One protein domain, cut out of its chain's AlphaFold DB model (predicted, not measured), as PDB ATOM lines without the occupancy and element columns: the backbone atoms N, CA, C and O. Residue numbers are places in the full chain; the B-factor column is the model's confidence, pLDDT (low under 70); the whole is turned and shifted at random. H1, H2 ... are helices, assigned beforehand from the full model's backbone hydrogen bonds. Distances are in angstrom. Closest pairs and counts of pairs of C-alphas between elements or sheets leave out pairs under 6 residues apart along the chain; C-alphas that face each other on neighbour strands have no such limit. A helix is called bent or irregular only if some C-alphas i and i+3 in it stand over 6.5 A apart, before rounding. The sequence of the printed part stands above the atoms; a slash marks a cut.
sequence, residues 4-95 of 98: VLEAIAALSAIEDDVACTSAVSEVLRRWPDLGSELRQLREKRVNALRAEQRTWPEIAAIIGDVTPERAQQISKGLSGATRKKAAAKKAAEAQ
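What this domain is: This is residues 4 to 95 of the 98 residues of an uncharacterized protein of Streptomyces sp. A1136 (UniProt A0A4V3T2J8). A long helix, H2, bent near residues 29 to 32, makes the spine of the model: short H1 folds back along its first arm, H2a, while H3 and H4 pack on the far part of its second arm, H2b, as a small head of crossed helices. Beyond the head H5 sticks out as an arm with residues 80 to 85 and 87 to 93, and the bend of H2, residues 28 to 38, is bare between the two ends. The printed part has 92 residues with five named helices, H1 to H5 in chain order, and no named strand; the class is all helix. The whole is only just loose, close to extended, with a radius of gyration of the C-alphas of 18.3 A, and its outline is flat, spanning 50 by 43 by 19 A.

Where its parts are: H2 covers residues 17 to 51 and by its hydrogen bonds was assigned as one helix, but it is bent: C-alphas 29 and 32 are 7.1 A apart. Its arm H2a, residues 17 to 29, is 18.0 A long, and its arm H2b, residues 32 to 51, is 28.8 A long, ending with C-alpha 51 at (121.794, 221.390, 193.827). H1, residues 4 to 12, begins with C-alpha 4 at (118.441, 230.281, 166.987) and is 12.5 A long. H3 is residues 56 to 63, 10.4 A, and H4 is residues 68 to 75, 10.8 A. H5, residues 80 to 93, is 20.1 A long and ends with C-alpha 93 at (147.943, 203.256, 177.188).

How they stand to each other: H2, taken whole, is the hub, touching three other helices. Its arms H2a and H2b stand at a steep tilt of 49 degrees. H1 and H2a form a helical hairpin: they touch at a shallow tilt of 30 degrees, opposite ways, with the closest C-alphas, of Leu 11 and Cys 20, 6.2 A apart. H2b touches H4 with residues 42 to 47 alone, at a steep tilt of 66 degrees; the closest C-alphas, of Glu 43 and Ser 75, are 5.1 A apart. H2b and H3 form another helical hairpin, at a steep tilt of 44 degrees, opposite ways, and their closest C-alphas, of Leu 49 and Ile 59, are 7.0 A apart. H3 and H4 touch and are about perpendicular, at 73 degrees; the C-alphas of Pro 57 and Pro 68 come closest, at 4.9 A. The helix packing is mostly crossed, with 1 of these 4 touching pairs at a shallow tilt. H5 touches no helix, and H1 is apart from H3 and H4. In H1, H2a, H2b, H3, H4 and H5 every O i to N i+4 pair is within hydrogen-bond range.

The domain as a whole: The two C-alphas farthest apart, of Glu 15 and Gln 95, are 56.3 A from each other. The printed part has no cut, and its four links are tight, with 4 residues each. The mean pLDDT of the printed part is 84.9; residues 79 to 87 and 93 to 95 are under 70.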
ATOM      1  N   VAL A   4     117.554 230.885 167.989       82.62
ATOM      2  CA  VAL A   4     118.441 230.281 166.987       82.62
ATOM      3  C   VAL A   4     117.682 229.925 165.706       82.62
ATOM      4  O   VAL A   4     118.186 230.175 164.620       82.62
ATOM      5  N   LEU A   5     116.464 229.385 165.809       86.25
ATOM      6  CA  LEU A   5     115.628 229.090 164.641       86.25
ATOM      7  C   LEU A   5     115.181 230.371 163.931       86.25
ATOM      8  O   LEU A   5     115.129 230.398 162.707       86.25
ATOM      9  N   GLU A   6     114.917 231.437 164.686       87.19
ATOM     10  CA  GLU A   6     114.614 232.758 164.120       87.19
ATOM     11  C   GLU A   6     115.825 233.340 163.380       87.19
ATOM     12  O   GLU A   6     115.681 233.841 162.271       87.19
ATOM     13  N   ALA A   7     117.032 233.203 163.936       86.75
ATOM     14  CA  ALA A   7     118.262 233.623 163.265       86.75
ATOM     15  C   ALA A   7     118.528 232.829 161.972       86.75
ATOM     16  O   ALA A   7     118.961 233.405 160.979       86.75
ATOM     17  N   ILE A   8     118.230 231.525 161.955       88.69
ATOM     18  CA  ILE A   8     118.330 230.702 160.739       88.69
ATOM     19  C   ILE A   8     117.315 231.169 159.687       88.69
ATOM     20  O   ILE A   8     117.671 231.305 158.518       88.69
ATOM     21  N   ALA A   9     116.077 231.459 160.093       88.88
ATOM     22  CA  ALA A   9     115.068 232.003 159.189       88.88
ATOM     23  C   ALA A   9     115.488 233.370 158.621       88.88
ATOM     24  O   ALA A   9     115.318 233.611 157.430       88.88
ATOM     25  N   ALA A  10     116.099 234.231 159.441       89.00
ATOM     26  CA  ALA A  10     116.613 235.527 159.006       89.00
ATOM     27  C   ALA A  10     117.757 235.398 157.986       89.00
ATOM     28  O   ALA A  10     117.789 236.152 157.020       89.00
ATOM     29  N   LEU A  11     118.659 234.424 158.156       88.31
ATOM     30  CA  LEU A  11     119.709 234.134 157.171       88.31
ATOM     31  C   LEU A  11     119.113 233.664 155.839       88.31
ATOM     32  O   LEU A  11     119.545 234.111 154.786       88.31
ATOM     33  N   SER A  12     118.084 232.815 155.886       87.25
ATOM     34  CA  SER A  12     117.388 232.342 154.682       87.25
ATOM     35  C   SER A  12     116.587 233.433 153.963       87.25
ATOM     36  O   SER A  12     116.202 233.226 152.817       87.25
ATOM     37  N   ALA A  13     116.297 234.552 154.628       92.56
ATOM     38  CA  ALA A  13     115.575 235.682 154.049       92.56
ATOM     39  C   ALA A  13     116.496 236.679 153.320       92.56
ATOM     40  O   ALA A  13     116.008 237.662 152.769       92.56
ATOM     41  N   ILE A  14     117.816 236.458 153.328       90.38
ATOM     42  CA  ILE A  14     118.773 237.276 152.578       90.38
ATOM     43  C   ILE A  14     118.655 236.917 151.090       90.38
ATOM     44  O   ILE A  14     118.965 235.794 150.706       90.38
ATOM     45  N   GLU A  15     118.231 237.876 150.262       88.25
ATOM     46  CA  GLU A  15     118.053 237.683 148.811       88.25
ATOM     47  C   GLU A  15     119.381 237.596 148.036       88.25
ATOM     48  O   GLU A  15     119.436 236.978 146.979       88.25
ATOM     49  N   ASP A  16     120.454 238.206 148.549       93.81
ATOM     50  CA  ASP A  16     121.776 238.157 147.921       93.81
ATOM     51  C   ASP A  16     122.517 236.864 148.295       93.81
ATOM     52  O   ASP A  16     122.942 236.678 149.441       93.81
ATOM     53  N   ASP A  17     122.708 235.974 147.317       89.81
ATOM     54  CA  ASP A  17     123.355 234.669 147.508       89.81
ATOM     55  C   ASP A  17     124.775 234.785 148.081       89.81
ATOM     56  O   ASP A  17     125.207 233.943 148.878       89.81
ATOM     57  N   VAL A  18     125.512 235.838 147.712       93.06
ATOM     58  CA  VAL A  18     126.890 236.062 148.169       93.06
ATOM     59  C   VAL A  18     126.906 236.453 149.649       93.06
ATOM     60  O   VAL A  18     127.648 235.861 150.440       93.06
ATOM     61  N   ALA A  19     126.062 237.400 150.054       87.88
ATOM     62  CA  ALA A  19     125.904 237.830 151.437       87.88
ATOM     63  C   ALA A  19     125.349 236.706 152.319       87.88
ATOM     64  O   ALA A  19     125.872 236.480 153.413       87.88
ATOM     65  N   CYS A  20     124.355 235.958 151.830       91.50
ATOM     66  CA  CYS A  20     123.785 234.809 152.530       91.50
ATOM     67  C   CYS A  20     124.854 233.736 152.779       91.50
ATOM     68  O   CYS A  20     125.098 233.338 153.921       91.50
ATOM     69  N   THR A  21     125.577 233.336 151.730       90.94
ATOM     70  CA  THR A  21     126.636 232.323 151.830       90.94
ATOM     71  C   THR A  21     127.757 232.764 152.769       90.94
ATOM     72  O   THR A  21     128.240 231.960 153.573       90.94
ATOM     73  N   SER A  22     128.158 234.037 152.716       93.19
ATOM     74  CA  SER A  22     129.182 234.599 153.604       93.19
ATOM     75  C   SER A  22     128.747 234.556 155.075       93.19
ATOM     76  O   SER A  22     129.473 234.020 155.920       93.19
ATOM     77  N   ALA A  23     127.532 235.029 155.373       89.56
ATOM     78  CA  ALA A  23     126.979 235.056 156.725       89.56
ATOM     79  C   ALA A  23     126.799 233.643 157.302       89.56
ATOM     80  O   ALA A  23     127.231 233.360 158.423       89.56
ATOM     81  N   VAL A  24     126.243 232.715 156.516       91.62
ATOM     82  CA  VAL A  24     126.103 231.307 156.914       91.62
ATOM     83  C   VAL A  24     127.476 230.675 157.157       91.62
ATOM     84  O   VAL A  24     127.674 229.996 158.165       91.62
ATOM     85  N   SER A  25     128.460 230.936 156.293       92.06
ATOM     86  CA  SER A  25     129.820 230.401 156.445       92.06
ATOM     87  C   SER A  25     130.536 230.922 157.694       92.06
ATOM     88  O   SER A  25     131.362 230.216 158.274       92.06
ATOM     89  N   GLU A  26     130.256 232.151 158.129       91.50
ATOM     90  CA  GLU A  26     130.766 232.678 159.398       91.50
ATOM     91  C   GLU A  26     130.137 231.964 160.603       91.50
ATOM     92  O   GLU A  26     130.855 231.525 161.510       91.50
ATOM     93  N   VAL A  27     128.815 231.770 160.583       90.19
ATOM     94  CA  VAL A  27     128.101 231.030 161.634       90.19
ATOM     95  C   VAL A  27     128.609 229.593 161.720       90.19
ATOM     96  O   VAL A  27     128.907 229.117 162.814       90.19
ATOM     97  N   LEU A  28     128.781 228.913 160.583       89.62
ATOM     98  CA  LEU A  28     129.300 227.545 160.537       89.62
ATOM     99  C   LEU A  28     130.733 227.441 161.074       89.62
ATOM    100  O   LEU A  28     131.048 226.479 161.773       89.62
ATOM    101  N   ARG A  29     131.587 228.443 160.819       90.75
ATOM    102  CA  ARG A  29     132.946 228.498 161.385       90.75
ATOM    103  C   ARG A  29     132.947 228.632 162.905       90.75
ATOM    104  O   ARG A  29     133.791 228.028 163.556       90.75
ATOM    105  N   ARG A  30     132.004 229.390 163.470       88.81
ATOM    106  CA  ARG A  30     131.864 229.598 164.925       88.81
ATOM    107  C   ARG A  30     131.017 228.539 165.626       88.81
ATOM    108  O   ARG A  30     131.049 228.431 166.850       88.81
ATOM    109  N   TRP A  31     130.263 227.746 164.872       88.31
ATOM    110  CA  TRP A  31     129.412 226.684 165.393       88.31
ATOM    111  C   TRP A  31     130.101 225.696 166.349       88.31
ATOM    112  O   TRP A  31     129.479 225.351 167.353       88.31
ATOM    113  N   PRO A  32     131.341 225.214 166.116       86.19
ATOM    114  CA  PRO A  32     132.001 224.325 167.074       86.19
ATOM    115  C   PRO A  32     132.182 224.961 168.463       86.19
ATOM    116  O   PRO A  32     131.940 224.285 169.470       86.19
ATOM    117  N   ASP A  33     132.538 226.244 168.530       87.50
ATOM    118  CA  ASP A  33     132.662 226.998 169.780       87.50
ATOM    119  C   ASP A  33     131.290 227.254 170.411       87.50
ATOM    120  O   ASP A  33     131.053 226.852 171.551       87.50
ATOM    121  N   LEU A  34     130.339 227.795 169.642       86.56
ATOM    122  CA  LEU A  34     128.967 228.060 170.103       86.56
ATOM    123  C   LEU A  34     128.275 226.785 170.608       86.56
ATOM    124  O   LEU A  34     127.628 226.772 171.655       86.56
ATOM    125  N   GLY A  35     128.441 225.674 169.893       86.94
ATOM    126  CA  GLY A  35     127.926 224.369 170.289       86.94
ATOM    127  C   GLY A  35     128.586 223.836 171.562       86.94
ATOM    128  O   GLY A  35     127.939 223.133 172.342       86.94
ATOM    129  N   SER A  36     129.853 224.175 171.801       85.94
ATOM    130  CA  SER A  36     130.554 223.840 173.044       85.94
ATOM    131  C   SER A  36     130.051 224.685 174.213       85.94
ATOM    132  O   SER A  36     129.758 224.124 175.269       85.94
ATOM    133  N   GLU A  37     129.847 225.988 174.021       87.94
ATOM    134  CA  GLU A  37     129.258 226.872 175.033       87.94
ATOM    135  C   GLU A  37     127.834 226.450 175.410       87.94
ATOM    136  O   GLU A  37     127.510 226.341 176.592       87.94
ATOM    137  N   LEU A  38     126.993 226.107 174.430       88.62
ATOM    138  CA  LEU A  38     125.638 225.606 174.686       88.62
ATOM    139  C   LEU A  38     125.646 224.308 175.508       88.62
ATOM    140  O   LEU A  38     124.796 224.112 176.381       88.62
ATOM    141  N   ARG A  39     126.615 223.416 175.266       87.00
ATOM    142  CA  ARG A  39     126.779 222.188 176.060       87.00
ATOM    143  C   ARG A  39     127.220 222.486 177.488       87.00
ATOM    144  O   ARG A  39     126.644 221.906 178.406       87.00
ATOM    145  N   GLN A  40     128.181 223.386 177.677       88.75
ATOM    146  CA  GLN A  40     128.626 223.807 179.010       88.75
ATOM    147  C   GLN A  40     127.501 224.499 179.782       88.75
ATOM    148  O   GLN A  40     127.278 224.219 180.958       88.75
ATOM    149  N   LEU A  41     126.723 225.351 179.112       90.50
ATOM    150  CA  LEU A  41     125.552 225.984 179.705       90.50
ATOM    151  C   LEU A  41     124.533 224.932 180.157       90.50
ATOM    152  O   LEU A  41     124.028 225.014 181.276       90.50
ATOM    153  N   ARG A  42     124.263 223.919 179.324       90.12
ATOM    154  CA  ARG A  42     123.378 222.804 179.684       90.12
ATOM    155  C   ARG A  42     123.901 222.043 180.900       90.12
ATOM    156  O   ARG A  42     123.129 221.816 181.825       90.12
ATOM    157  N   GLU A  43     125.183 221.688 180.931       91.25
ATOM    158  CA  GLU A  43     125.820 221.051 182.094       91.25
ATOM    159  C   GLU A  43     125.633 221.893 183.364       91.25
ATOM    160  O   GLU A  43     125.126 221.392 184.369       91.25
ATOM    161  N   LYS A  44     125.955 223.190 183.306       92.38
ATOM    162  CA  LYS A  44     125.816 224.114 184.438       92.38
ATOM    163  C   LYS A  44     124.384 224.160 184.967       92.38
ATOM    164  O   LYS A  44     124.178 224.148 186.180       92.38
ATOM    165  N   ARG A  45     123.386 224.192 184.079       93.12
ATOM    166  CA  ARG A  45     121.966 224.196 184.471       93.12
ATOM    167  C   ARG A  45     121.525 222.863 185.068       93.12
ATOM    168  O   ARG A  45     120.810 222.868 186.061       93.12
ATOM    169  N   VAL A  46     121.993 221.736 184.536       91.81
ATOM    170  CA  VAL A  46     121.730 220.410 185.120       91.81
ATOM    171  C   VAL A  46     122.327 220.289 186.523       91.81
ATOM    172  O   VAL A  46     121.669 219.779 187.429       91.81
ATOM    173  N   ASN A  47     123.541 220.799 186.724       91.44
ATOM    174  CA  ASN A  47     124.185 220.817 188.035       91.44
ATOM    175  C   ASN A  47     123.445 221.720 189.029       91.44
ATOM    176  O   ASN A  47     123.267 221.326 190.180       91.44
ATOM    177  N   ALA A  48     122.941 222.875 188.583       93.50
ATOM    178  CA  ALA A  48     122.092 223.735 189.406       93.50
ATOM    179  C   ALA A  48     120.798 223.018 189.838       93.50
ATOM    180  O   ALA A  48     120.508 222.969 191.028       93.50
ATOM    181  N   LEU A  49     120.099 222.352 188.912       93.25
ATOM    182  CA  LEU A  49     118.889 221.584 189.238       93.25
ATOM    183  C   LEU A  49     119.165 220.465 190.253       93.25
ATOM    184  O   LEU A  49     118.346 220.195 191.129       93.25
ATOM    185  N   ARG A  50     120.331 219.813 190.169       90.62
ATOM    186  CA  ARG A  50     120.752 218.828 191.177       90.62
ATOM    187  C   ARG A  50     121.029 219.449 192.538       90.62
ATOM    188  O   ARG A  50     120.724 218.807 193.540       90.62
ATOM    189  N   ALA A  51     121.595 220.653 192.582       92.19
ATOM    190  CA  ALA A  51     121.794 221.390 193.827       92.19
ATOM    191  C   ALA A  51     120.453 221.779 194.475       92.19
ATOM    192  O   ALA A  51     120.338 221.768 195.696       92.19
ATOM    193  N   GLU A  52     119.411 222.001 193.671       93.50
ATOM    194  CA  GLU A  52     118.020 222.180 194.119       93.50
ATOM    195  C   GLU A  52     117.330 220.863 194.544       93.50
ATOM    196  O   GLU A  52     116.115 220.817 194.701       93.50
ATOM    197  N   GLN A  53     118.089 219.774 194.729       92.06
ATOM    198  CA  GLN A  53     117.612 218.448 195.148       92.06
ATOM    199  C   GLN A  53     116.646 217.750 194.168       92.06
ATOM    200  O   GLN A  53     116.071 216.717 194.510       92.06
ATOM    201  N   ARG A  54     116.523 218.225 192.920       92.31
ATOM    202  CA  ARG A  54     115.744 217.542 191.871       92.31
ATOM    203  C   ARG A  54     116.321 216.165 191.575       92.31
ATOM    204  O   ARG A  54     117.540 215.999 191.450       92.31
ATOM    205  N   THR A  55     115.468 215.168 191.385       93.56
ATOM    206  CA  THR A  55     115.896 213.816 191.006       93.56
ATOM    207  C   THR A  55     116.325 213.745 189.533       93.56
ATOM    208  O   THR A  55     115.928 214.558 188.701       93.56
ATOM    209  N   TRP A  56     117.164 212.767 189.173       91.06
ATOM    210  CA  TRP A  56     117.576 212.572 187.774       91.06
ATOM    211  C   TRP A  56     116.408 212.337 186.797       91.06
ATOM    212  O   TRP A  56     116.486 212.871 185.692       91.06
ATOM    213  N   PRO A  57     115.335 211.602 187.161       92.44
ATOM    214  CA  PRO A  57     114.133 211.488 186.335       92.44
ATOM    215  C   PRO A  57     113.426 212.827 186.099       92.44
ATOM    216  O   PRO A  57     113.045 213.114 184.969       92.44
ATOM    217  N   GLU A  58     113.304 213.680 187.121       91.44
ATOM    218  CA  GLU A  58     112.718 215.020 186.956       91.44
ATOM    219  C   GLU A  58     113.566 215.895 186.036       91.44
ATOM    220  O   GLU A  58     113.053 216.555 185.139       91.44
ATOM    221  N   ILE A  59     114.886 215.874 186.224       91.88
ATOM    222  CA  ILE A  59     115.811 216.620 185.371       91.88
ATOM    223  C   ILE A  59     115.731 216.119 183.928       91.88
ATOM    224  O   ILE A  59     115.730 216.920 182.999       91.88
ATOM    225  N   ALA A  60     115.642 214.806 183.726       90.69
ATOM    226  CA  ALA A  60     115.459 214.210 182.410       90.69
ATOM    227  C   ALA A  60     114.152 214.672 181.741       90.69
ATOM    228  O   ALA A  60     114.172 215.054 180.571       90.69
ATOM    229  N   ALA A  61     113.056 214.731 182.503       91.56
ATOM    230  CA  ALA A  61     111.782 215.263 182.032       91.56
ATOM    231  C   ALA A  61     111.867 216.759 181.667       91.56
ATOM    232  O   ALA A  61     111.339 217.157 180.633       91.56
ATOM    233  N   ILE A  62     112.582 217.575 182.456       89.94
ATOM    234  CA  ILE A  62     112.797 219.011 182.180       89.94
ATOM    235  C   ILE A  62     113.618 219.223 180.905       89.94
ATOM    236  O   ILE A  62     113.334 220.119 180.115       89.94
ATOM    237  N   ILE A  63     114.673 218.428 180.716       87.00
ATOM    238  CA  ILE A  63     115.557 218.530 179.551       87.00
ATOM    239  C   ILE A  63     114.832 218.117 178.262       87.00
ATOM    240  O   ILE A  63     115.152 218.653 177.200       87.00
ATOM    241  N   GLY A  64     113.880 217.187 178.363       83.56
ATOM    242  CA  GLY A  64     113.135 216.640 177.235       83.56
ATOM    243  C   GLY A  64     113.912 215.554 176.490       83.56
ATOM    244  O   GLY A  64     115.106 215.699 176.223       83.56
ATOM    245  N   ASP A  65     113.216 214.459 176.174       80.81
ATOM    246  CA  ASP A  65     113.698 213.345 175.341       80.81
ATOM    247  C   ASP A  65     115.084 212.791 175.738       80.81
ATOM    248  O   ASP A  65     115.935 212.462 174.912       80.81
ATOM    249  N   VAL A  66     115.369 212.718 177.040       84.56
ATOM    250  CA  VAL A  66     116.596 212.098 177.553       84.56
ATOM    251  C   VAL A  66     116.289 211.153 178.700       84.56
ATOM    252  O   VAL A  66     115.378 211.382 179.485       84.56
ATOM    253  N   THR A  67     117.081 210.093 178.830       90.00
ATOM    254  CA  THR A  67     116.994 209.184 179.977       90.00
ATOM    255  C   THR A  67     117.627 209.812 181.229       90.00
ATOM    256  O   THR A  67     118.512 210.671 181.115       90.00
ATOM    257  N   PRO A  68     117.254 209.372 182.446       90.19
ATOM    258  CA  PRO A  68     117.904 209.811 183.687       90.19
ATOM    259  C   PRO A  68     119.418 209.549 183.693       90.19
ATOM    260  O   PRO A  68     120.199 210.375 184.168       90.19
ATOM    261  N   GLU A  69     119.865 208.445 183.092       89.81
ATOM    262  CA  GLU A  69     121.291 208.161 182.896       89.81
ATOM    263  C   GLU A  69     121.959 209.199 181.995       89.81
ATOM    264  O   GLU A  69     123.079 209.644 182.263       89.81
ATOM    265  N   ARG A  70     121.270 209.637 180.933       86.88
ATOM    266  CA  ARG A  70     121.786 210.682 180.053       86.88
ATOM    267  C   ARG A  70     121.873 212.022 180.778       86.88
ATOM    268  O   ARG A  70     122.879 212.708 180.605       86.88
ATOM    269  N   ALA A  71     120.902 212.361 181.625       89.06
ATOM    270  CA  ALA A  71     120.969 213.537 182.497       89.06
ATOM    271  C   ALA A  71     122.183 213.480 183.447       89.06
ATOM    272  O   ALA A  71     122.916 214.463 183.564       89.06
ATOM    273  N   GLN A  72     122.478 212.311 184.026       89.44
ATOM    274  CA  GLN A  72     123.679 212.104 184.848       89.44
ATOM    275  C   GLN A  72     124.988 212.186 184.039       89.44
ATOM    276  O   GLN A  72     126.028 212.601 184.541       89.44
ATOM    277  N   GLN A  73     124.991 211.779 182.773       87.62
ATOM    278  CA  GLN A  73     126.173 211.942 181.920       87.62
ATOM    279  C   GLN A  73     126.402 213.409 181.546       87.62
ATOM    280  O   GLN A  73     127.550 213.830 181.421       87.62
ATOM    281  N   ILE A  74     125.322 214.173 181.363       87.38
ATOM    282  CA  ILE A  74     125.381 215.607 181.067       87.38
ATOM    283  C   ILE A  74     125.964 216.378 182.252       87.38
ATOM    284  O   ILE A  74     126.807 217.233 182.020       87.38
ATOM    285  N   SER A  75     125.595 216.045 183.494       85.62
ATOM    286  CA  SER A  75     126.165 216.691 184.692       85.62
ATOM    287  C   SER A  75     127.682 216.507 184.825       85.62
ATOM    288  O   SER A  75     128.368 217.361 185.375       85.62
ATOM    289  N   LYS A  76     128.206 215.395 184.296       85.00
ATOM    290  CA  LYS A  76     129.634 215.037 184.291       85.00
ATOM    291  C   LYS A  76     130.395 215.575 183.067       85.00
ATOM    292  O   LYS A  76     131.533 215.165 182.846       85.00
ATOM    293  N   GLY A  77     129.757 216.365 182.200       79.56
ATOM    294  CA  GLY A  77     130.362 216.844 180.950       79.56
ATOM    295  C   GLY A  77     130.675 215.753 179.928       79.56
ATOM    296  O   GLY A  77     131.426 215.954 178.967       79.56
ATOM    297  N   LEU A  78     130.093 214.561 180.095       73.38
ATOM    298  CA  LEU A  78     130.376 213.411 179.247       73.38
ATOM    299  C   LEU A  78     129.562 213.487 177.951       73.38
ATOM    300  O   LEU A  78     128.439 212.977 177.827       73.38
ATOM    301  N   SER A  79     130.185 214.084 176.938       67.06
ATOM    302  CA  SER A  79     129.741 214.013 175.545       67.06
ATOM    303  C   SER A  79     130.230 212.727 174.869       67.06
ATOM    304  O   SER A  79     131.267 212.175 175.237       67.06
ATOM    305  N   GLY A  80     129.507 212.240 173.851       62.44
ATOM    306  CA  GLY A  80     129.910 211.046 173.087       62.44
ATOM    307  C   GLY A  80     131.317 211.166 172.481       62.44
ATOM    308  O   GLY A  80     132.070 210.197 172.476       62.44
ATOM    309  N   ALA A  81     131.712 212.376 172.072       61.75
ATOM    310  CA  ALA A  81     133.063 212.682 171.596       61.75
ATOM    311  C   ALA A  81     134.127 212.573 172.707       61.75
ATOM    312  O   ALA A  81     135.173 211.964 172.496       61.75
ATOM    313  N   THR A  82     133.842 213.091 173.907       61.31
ATOM    314  CA  THR A  82     134.721 212.964 175.082       61.31
ATOM    315  C   THR A  82     134.885 211.502 175.486       61.31
ATOM    316  O   THR A  82     135.993 211.062 175.779       61.31
ATOM    317  N   ARG A  83     133.802 210.716 175.419       60.03
ATOM    318  CA  ARG A  83     133.836 209.271 175.676       60.03
ATOM    319  C   ARG A  83     134.694 208.524 174.655       60.03
ATOM    320  O   ARG A  83     135.517 207.710 175.059       60.03
ATOM    321  N   LYS A  84     134.563 208.838 173.358       62.00
ATOM    322  CA  LYS A  84     135.420 208.263 172.307       62.00
ATOM    323  C   LYS A  84     136.895 208.632 172.503       62.00
ATOM    324  O   LYS A  84     137.737 207.750 172.403       62.00
ATOM    325  N   LYS A  85     137.212 209.885 172.859       64.69
ATOM    326  CA  LYS A  85     138.594 210.295 173.183       64.69
ATOM    327  C   LYS A  85     139.146 209.581 174.421       64.69
ATOM    328  O   LYS A  85     140.284 209.129 174.392       64.69
ATOM    329  N   ALA A  86     138.357 209.444 175.486       67.12
ATOM    330  CA  ALA A  86     138.777 208.736 176.697       67.12
ATOM    331  C   ALA A  86     138.999 207.233 176.448       67.12
ATOM    332  O   ALA A  86     139.966 206.664 176.950       67.12
ATOM    333  N   ALA A  87     138.142 206.603 175.639       69.19
ATOM    334  CA  ALA A  87     138.308 205.213 175.220       69.19
ATOM    335  C   ALA A  87     139.551 205.026 174.335       69.19
ATOM    336  O   ALA A  87     140.335 204.114 174.580       69.19
ATOM    337  N   ALA A  88     139.780 205.924 173.371       72.12
ATOM    338  CA  ALA A  88     140.973 205.904 172.525       72.12
ATOM    339  C   ALA A  88     142.266 206.095 173.337       72.12
ATOM    340  O   ALA A  88     143.247 205.400 173.098       72.12
ATOM    341  N   LYS A  89     142.255 206.979 174.345       73.31
ATOM    342  CA  LYS A  89     143.402 207.183 175.238       73.31
ATOM    343  C   LYS A  89     143.709 205.934 176.072       73.31
ATOM    344  O   LYS A  89     144.860 205.524 176.143       73.31
ATOM    345  N   LYS A  90     142.683 205.283 176.637       72.56
ATOM    346  CA  LYS A  90     142.855 204.012 177.364       72.56
ATOM    347  C   LYS A  90     143.374 202.881 176.471       72.56
ATOM    348  O   LYS A  90     144.194 202.099 176.927       72.56
ATOM    349  N   ALA A  91     142.925 202.804 175.218       73.00
ATOM    350  CA  ALA A  91     143.412 201.808 174.261       73.00
ATOM    351  C   ALA A  91     144.873 202.053 173.830       73.00
ATOM    352  O   ALA A  91     145.593 201.103 173.541       73.00
ATOM    353  N   ALA A  92     145.319 203.313 173.809       72.19
ATOM    354  CA  ALA A  92     146.710 203.671 173.532       72.19
ATOM    355  C   ALA A  92     147.647 203.409 174.729       72.19
ATOM    356  O   ALA A  92     148.784 203.006 174.523       72.19
ATOM    357  N   GLU A  93     147.178 203.593 175.969       65.38
ATOM    358  CA  GLU A  93     147.943 203.256 177.188       65.38
ATOM    359  C   GLU A  93     148.007 201.743 177.470       65.38
ATOM    360  O   GLU A  93     148.911 201.292 178.165       65.38
ATOM    361  N   ALA A  94     147.073 200.953 176.931       66.75
ATOM    362  CA  ALA A  94     147.018 199.500 177.121       66.75
ATOM    363  C   ALA A  94     147.905 198.695 176.150       66.75
ATOM    364  O   ALA A  94     147.970 197.475 176.275       66.75
ATOM    365  N   GLN A  95     148.572 199.346 175.191       56.16
ATOM    366  CA  GLN A  95     149.579 198.698 174.350       56.16
ATOM    367  C   GLN A  95     150.956 198.867 175.013       56.16
ATOM    368  O   GLN A  95     151.472 199.989 175.041       56.16
TER     369      GLN A  95